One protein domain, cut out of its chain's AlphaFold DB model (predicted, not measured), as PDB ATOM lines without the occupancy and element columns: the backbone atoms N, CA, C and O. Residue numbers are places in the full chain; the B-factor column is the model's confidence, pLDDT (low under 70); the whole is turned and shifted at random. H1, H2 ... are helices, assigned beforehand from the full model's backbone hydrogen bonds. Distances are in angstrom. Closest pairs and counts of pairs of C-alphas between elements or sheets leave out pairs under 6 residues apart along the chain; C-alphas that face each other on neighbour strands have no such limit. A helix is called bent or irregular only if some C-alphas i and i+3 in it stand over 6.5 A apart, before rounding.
ATOM      1  N   ALA A  26      92.581 160.083 145.538       54.88
ATOM      2  CA  ALA A  26      93.401 160.724 144.516       54.88
ATOM      3  C   ALA A  26      93.694 159.617 143.493       54.88
ATOM      4  O   ALA A  26      94.063 158.519 143.907       54.88
ATOM      5  N   GLY A  27      93.423 159.830 142.204       57.94
ATOM      6  CA  GLY A  27      93.498 158.800 141.154       57.94
ATOM      7  C   GLY A  27      94.900 158.217 140.917       57.94
ATOM      8  O   GLY A  27      95.197 157.728 139.833       57.94
ATOM      9  N   THR A  28      95.772 158.300 141.917       62.91
ATOM     10  CA  THR A  28      97.156 157.877 141.962       62.91
ATOM     11  C   THR A  28      97.325 157.002 143.210       62.91
ATOM     12  O   THR A  28      97.210 157.505 144.329       62.91
ATOM     13  N   PRO A  29      97.539 155.685 143.058       69.81
ATOM     14  CA  PRO A  29      97.816 154.817 144.194       69.81
ATOM     15  C   PRO A  29      99.132 155.223 144.874       69.81
ATOM     16  O   PRO A  29     100.038 155.742 144.228       69.81
ATOM     17  N   ALA A  30      99.233 154.980 146.180       75.19
ATOM     18  CA  ALA A  30     100.430 155.232 146.976       75.19
ATOM     19  C   ALA A  30     100.653 154.065 147.946       75.19
ATOM     20  O   ALA A  30      99.691 153.527 148.497       75.19
ATOM     21  N   VAL A  31     101.913 153.674 148.150       78.44
ATOM     22  CA  VAL A  31     102.273 152.641 149.131       78.44
ATOM     23  C   VAL A  31     102.190 153.243 150.531       78.44
ATOM     24  O   VAL A  31     102.856 154.236 150.824       78.44
ATOM     25  N   THR A  32     101.362 152.647 151.385       75.19
ATOM     26  CA  THR A  32     101.170 153.088 152.772       75.19
ATOM     27  C   THR A  32     102.056 152.324 153.746       75.19
ATOM     28  O   THR A  32     102.563 152.917 154.693       75.19
ATOM     29  N   GLU A  33     102.267 151.028 153.506       72.12
ATOM     30  CA  GLU A  33     102.994 150.134 154.406       72.12
ATOM     31  C   GLU A  33     103.598 148.959 153.626       72.12
ATOM     32  O   GLU A  33     103.081 148.582 152.571       72.12
ATOM     33  N   VAL A  34     104.699 148.401 154.133       75.06
ATOM     34  CA  VAL A  34     105.333 147.191 153.597       75.06
ATOM     35  C   VAL A  34     105.625 146.253 154.757       75.06
ATOM     36  O   VAL A  34     106.421 146.581 155.635       75.06
ATOM     37  N   GLU A  35     105.015 145.075 154.726       73.44
ATOM     38  CA  GLU A  35     105.212 144.022 155.718       73.44
ATOM     39  C   GLU A  35     105.887 142.815 155.059       73.44
ATOM     40  O   GLU A  35     105.574 142.451 153.922       73.44
ATOM     41  N   SER A  36     106.827 142.192 155.771       72.81
ATOM     42  CA  SER A  36     107.354 140.884 155.384       72.81
ATOM     43  C   SER A  36     106.551 139.792 156.076       72.81
ATOM     44  O   SER A  36     106.297 139.876 157.274       72.81
ATOM     45  N   LEU A  37     106.179 138.761 155.319       73.31
ATOM     46  CA  LEU A  37     105.496 137.576 155.842       73.31
ATOM     47  C   LEU A  37     106.468 136.468 156.269       73.31
ATOM     48  O   LEU A  37     106.030 135.466 156.826       73.31
ATOM     49  N   ALA A  38     107.761 136.625 155.980       74.69
ATOM     50  CA  ALA A  38     108.792 135.654 156.308       74.69
ATOM     51  C   ALA A  38     109.783 136.255 157.313       74.69
ATOM     52  O   ALA A  38     110.232 137.391 157.138       74.69
ATOM     53  N   ASP A  39     110.125 135.483 158.349       71.38
ATOM     54  CA  ASP A  39     111.002 135.914 159.451       71.38
ATOM     55  C   ASP A  39     112.432 136.249 158.996       71.38
ATOM     56  O   ASP A  39     113.149 137.006 159.647       71.38
ATOM     57  N   ASP A  40     112.858 135.682 157.868       74.94
ATOM     58  CA  ASP A  40     114.180 135.848 157.266       74.94
ATOM     59  C   ASP A  40     114.243 136.977 156.224       74.94
ATOM     60  O   ASP A  40     115.321 137.286 155.714       74.94
ATOM     61  N   SER A  41     113.112 137.619 155.921       67.12
ATOM     62  CA  SER A  41     113.019 138.683 154.922       67.12
ATOM     63  C   SER A  41     112.663 140.013 155.574       67.12
ATOM     64  O   SER A  41     111.720 140.112 156.357       67.12
ATOM     65  N   SER A  42     113.393 141.076 155.237       73.88
ATOM     66  CA  SER A  42     113.044 142.416 155.709       73.88
ATOM     67  C   SER A  42     112.012 143.077 154.788       73.88
ATOM     68  O   SER A  42     111.952 142.798 153.590       73.88
ATOM     69  N   ALA A  43     111.243 144.038 155.309       72.88
ATOM     70  CA  ALA A  43     110.367 144.879 154.483       72.88
ATOM     71  C   ALA A  43     111.138 145.592 153.351       72.88
ATOM     72  O   ALA A  43     110.605 145.829 152.267       72.88
ATOM     73  N   ALA A  44     112.424 145.887 153.568       75.81
ATOM     74  CA  ALA A  44     113.297 146.436 152.541       75.81
ATOM     75  C   ALA A  44     113.576 145.420 151.418       75.81
ATOM     76  O   ALA A  44     113.582 145.797 150.248       75.81
ATOM     77  N   ASP A  45     113.763 144.139 151.733       74.06
ATOM     78  CA  ASP A  45     113.962 143.097 150.718       74.06
ATOM     79  C   ASP A  45     112.705 142.873 149.880       74.06
ATOM     80  O   ASP A  45     112.794 142.820 148.651       74.06
ATOM     81  N   VAL A  46     111.537 142.848 150.526       77.38
ATOM     82  CA  VAL A  46     110.231 142.772 149.853       77.38
ATOM     83  C   VAL A  46     110.044 143.962 148.915       77.38
ATOM     84  O   VAL A  46     109.740 143.782 147.736       77.38
ATOM     85  N   LEU A  47     110.300 145.179 149.401       78.62
ATOM     86  CA  LEU A  47     110.186 146.394 148.597       78.62
ATOM     87  C   LEU A  47     111.169 146.402 147.419       78.62
ATOM     88  O   LEU A  47     110.809 146.814 146.317       78.62
ATOM     89  N   ARG A  48     112.401 145.925 147.628       78.75
ATOM     90  CA  ARG A  48     113.415 145.821 146.574       78.75
ATOM     91  C   ARG A  48     112.989 144.845 145.484       78.75
ATOM     92  O   ARG A  48     113.161 145.159 144.312       78.75
ATOM     93  N   LEU A  49     112.456 143.684 145.860       74.69
ATOM     94  CA  LEU A  49     111.974 142.673 144.921       74.69
ATOM     95  C   LEU A  49     110.744 143.163 144.155       74.69
ATOM     96  O   LEU A  49     110.732 143.081 142.931       74.69
ATOM     97  N   ALA A  50     109.757 143.734 144.849       77.19
ATOM     98  CA  ALA A  50     108.558 144.292 144.228       77.19
ATOM     99  C   ALA A  50     108.916 145.388 143.217       77.19
ATOM    100  O   ALA A  50     108.501 145.343 142.064       77.19
ATOM    101  N   ALA A  51     109.769 146.332 143.610       79.00
ATOM    102  CA  ALA A  51     110.210 147.384 142.712       79.00
ATOM    103  C   ALA A  51     111.070 146.856 141.556       79.00
ATOM    104  O   ALA A  51     111.039 147.450 140.484       79.00
ATOM    105  N   ALA A  52     111.814 145.759 141.750       77.25
ATOM    106  CA  ALA A  52     112.592 145.126 140.691       77.25
ATOM    107  C   ALA A  52     111.715 144.411 139.652       77.25
ATOM    108  O   ALA A  52     112.030 144.486 138.467       77.25
ATOM    109  N   LEU A  53     110.638 143.753 140.092       77.50
ATOM    110  CA  LEU A  53     109.655 143.081 139.233       77.50
ATOM    111  C   LEU A  53     108.831 144.074 138.411       77.50
ATOM    112  O   LEU A  53     108.531 143.821 137.251       77.50
ATOM    113  N   GLU A  54     108.505 145.219 139.002       78.00
ATOM    114  CA  GLU A  54     107.735 146.280 138.351       78.00
ATOM    115  C   GLU A  54     108.606 147.190 137.456       78.00
ATOM    116  O   GLU A  54     108.113 148.166 136.882       78.00
ATOM    117  N   GLN A  55     109.909 146.895 137.301       75.94
ATOM    118  CA  GLN A  55     110.786 147.655 136.405       75.94
ATOM    119  C   GLN A  55     110.296 147.548 134.958       75.94
ATOM    120  O   GLN A  55     110.371 146.496 134.333       75.94
ATOM    121  N   GLY A  56     109.823 148.671 134.413       70.75
ATOM    122  CA  GLY A  56     109.313 148.760 133.042       70.75
ATOM    123  C   GLY A  56     107.790 148.670 132.922       70.75
ATOM    124  O   GLY A  56     107.262 148.880 131.832       70.75
ATOM    125  N   ALA A  57     107.071 148.427 134.021       73.75
ATOM    126  CA  ALA A  57     105.617 148.493 134.038       73.75
ATOM    127  C   ALA A  57     105.133 149.952 134.144       73.75
ATOM    128  O   ALA A  57     105.580 150.724 134.989       73.75
ATOM    129  N   SER A  58     104.181 150.330 133.285       74.81
ATOM    130  CA  SER A  58     103.634 151.699 133.221       74.81
ATOM    131  C   SER A  58     102.322 151.872 133.994       74.81
ATOM    132  O   SER A  58     101.696 152.930 133.930       74.81
ATOM    133  N   HIS A  59     101.853 150.831 134.688       76.25
ATOM    134  CA  HIS A  59     100.594 150.898 135.422       76.25
ATOM    135  C   HIS A  59     100.741 151.765 136.685       76.25
ATOM    136  O   HIS A  59     101.802 151.759 137.309       76.25
ATOM    137  N   PRO A  60      99.683 152.475 137.123       75.00
ATOM    138  CA  PRO A  60      99.762 153.391 138.265       75.00
ATOM    139  C   PRO A  60     100.338 152.768 139.551       75.00
ATOM    140  O   PRO A  60     101.026 153.451 140.304       75.00
ATOM    141  N   LEU A  61     100.110 151.471 139.788       75.94
ATOM    142  CA  LEU A  61     100.677 150.737 140.928       75.94
ATOM    143  C   LEU A  61     102.202 150.564 140.838       75.94
ATOM    144  O   LEU A  61     102.889 150.752 141.840       75.94
ATOM    145  N   ALA A  62     102.734 150.269 139.651       76.25
ATOM    146  CA  ALA A  62     104.173 150.132 139.419       76.25
ATOM    147  C   ALA A  62     104.915 151.440 139.726       76.25
ATOM    148  O   ALA A  62     105.980 151.445 140.354       76.25
ATOM    149  N   ILE A  63     104.302 152.562 139.334       82.44
ATOM    150  CA  ILE A  63     104.796 153.913 139.613       82.44
ATOM    151  C   ILE A  63     104.816 154.153 141.127       82.44
ATOM    152  O   ILE A  63     105.849 154.534 141.671       82.44
ATOM    153  N   ALA A  64     103.723 153.833 141.826       81.19
ATOM    154  CA  ALA A  64     103.621 153.992 143.276       81.19
ATOM    155  C   ALA A  64     104.683 153.188 144.049       81.19
ATOM    156  O   ALA A  64     105.305 153.709 144.975       81.19
ATOM    157  N   ILE A  65     104.913 151.930 143.659       81.06
ATOM    158  CA  ILE A  65     105.919 151.050 144.272       81.06
ATOM    159  C   ILE A  65     107.332 151.572 143.993       81.06
ATOM    160  O   ILE A  65     108.157 151.647 144.905       81.06
ATOM    161  N   SER A  66     107.605 151.990 142.755       83.88
ATOM    162  CA  SER A  66     108.901 152.544 142.352       83.88
ATOM    163  C   SER A  66     109.232 153.845 143.084       83.88
ATOM    164  O   SER A  66     110.361 154.031 143.543       83.88
ATOM    165  N   ASP A  67     108.258 154.743 143.220       84.50
ATOM    166  CA  ASP A  67     108.429 156.017 143.916       84.50
ATOM    167  C   ASP A  67     108.639 155.816 145.416       84.50
ATOM    168  O   ASP A  67     109.505 156.461 146.019       84.50
ATOM    169  N   TYR A  68     107.904 154.878 146.018       83.62
ATOM    170  CA  TYR A  68     108.094 154.507 147.416       83.62
ATOM    171  C   TYR A  68     109.470 153.865 147.649       83.62
ATOM    172  O   TYR A  68     110.194 154.264 148.563       83.62
ATOM    173  N   ALA A  69     109.902 152.947 146.777       83.50
ATOM    174  CA  ALA A  69     111.227 152.328 146.847       83.50
ATOM    175  C   ALA A  69     112.362 153.354 146.726       83.50
ATOM    176  O   ALA A  69     113.330 153.299 147.487       83.50
ATOM    177  N   ARG A  70     112.244 154.341 145.827       84.06
ATOM    178  CA  ARG A  70     113.231 155.429 145.698       84.06
ATOM    179  C   ARG A  70     113.318 156.288 146.959       84.06
ATOM    180  O   ARG A  70     114.428 156.658 147.342       84.06
ATOM    181  N   GLN A  71     112.188 156.584 147.604       83.38
ATOM    182  CA  GLN A  71     112.151 157.355 148.851       83.38
ATOM    183  C   GLN A  71     112.773 156.591 150.025       83.38
ATOM    184  O   GLN A  71     113.582 157.160 150.753       83.38
ATOM    185  N   GLN A  72     112.453 155.303 150.178       79.62
ATOM    186  CA  GLN A  72     112.928 154.494 151.307       79.62
ATOM    187  C   GLN A  72     114.378 154.002 151.140       79.62
ATOM    188  O   GLN A  72     115.111 153.872 152.118       79.62
ATOM    189  N   MET A  73     114.825 153.728 149.908       73.94
ATOM    190  CA  MET A  73     116.138 153.112 149.640       73.94
ATOM    191  C   MET A  73     117.206 154.083 149.112       73.94
ATOM    192  O   MET A  73     118.389 153.726 149.026       73.94
ATOM    193  N   GLY A  74     116.827 155.310 148.741       67.38
ATOM    194  CA  GLY A  74     117.743 156.350 148.275       67.38
ATOM    195  C   GLY A  74     118.646 155.912 147.108       67.38
ATOM    196  O   GLY A  74     118.218 155.258 146.157       67.38
ATOM    197  N   LYS A  75     119.944 156.261 147.162       54.53
ATOM    198  CA  LYS A  75     120.928 155.957 146.095       54.53
ATOM    199  C   LYS A  75     121.171 154.454 145.871       54.53
ATOM    200  O   LYS A  75     121.720 154.103 144.829       54.53
ATOM    201  N   ARG A  76     120.759 153.581 146.800       56.00
ATOM    202  CA  ARG A  76     120.979 152.125 146.734       56.00
ATOM    203  C   ARG A  76     120.081 151.437 145.698       56.00
ATOM    204  O   ARG A  76     120.442 150.392 145.173       56.00
ATOM    205  N   PHE A  77     118.978 152.086 145.320       59.25
ATOM    206  CA  PHE A  77     118.063 151.615 144.277       59.25
ATOM    207  C   PHE A  77     118.675 151.650 142.861       59.25
ATOM    208  O   PHE A  77     118.298 150.864 141.998       59.25
ATOM    209  N   ARG A  78     119.676 152.512 142.609       51.91
ATOM    210  CA  ARG A  78     120.304 152.658 141.276       51.91
ATOM    211  C   ARG A  78     121.141 151.459 140.820       51.91
ATOM    212  O   ARG A  78     121.563 151.440 139.669       51.91
ATOM    213  N   GLN A  79     121.394 150.491 141.698       49.94
ATOM    214  CA  GLN A  79     122.229 149.330 141.394       49.94
ATOM    215  C   GLN A  79     121.427 148.051 141.123       49.94
ATOM    216  O   GLN A  79     122.021 146.997 140.924       49.94
ATOM    217  N   CYS A  80     120.095 148.121 141.040       48.22
ATOM    218  CA  CYS A  80     119.310 147.018 140.492       48.22
ATOM    219  C   CYS A  80     119.327 147.085 138.955       48.22
ATOM    220  O   CYS A  80     118.306 147.291 138.316       48.22
TER     221      CYS A  80
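This is residues 26 to 80 of the 85 residues of an uncharacterized protein of Halomonas sulfidaeris (UniProt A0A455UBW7). A long stretch with no named element, residues 26 to 42, runs past one side of two helices and turns back into H1; H1 and H2 pack steeply on each other, and H2 turns sharply near its end. The printed part has 55 residues, with two named helices, H1 then H2, and no named strand: all helix. It is compact, with a radius of gyration of the C-alphas of 11.2 A and spans of 34 by 24 by 17 A.

H1, residues 43 to 53, measures 15.4 A from C-alpha 43 at (110.367, 144.879, 154.483). H2, residues 60 to 79, measures 23.0 A and ends at C-alpha 79 at (122.229, 149.330, 141.394). H2 is irregular, C-alphas 72 and 75 being 9.7 A apart, with a kink of 116 degrees near residue 73.

H1 and H2 touch, their closest C-alphas, of Ala 51 and Ser 66, 5.3 A apart. They run opposite ways at a steep tilt of 67 degrees. Every O i to N i+4 pair is within hydrogen-bond range in H1, and 11 of 16 in H2.

The C-alphas farthest apart, of Gly 27 and Asp 40, are 34.8 A apart. The printed part has no cut, and the link from H1 to H2 is short. Its mean pLDDT is 72.9; residues 26 to 29, 41 and 74 to 80 are under 70.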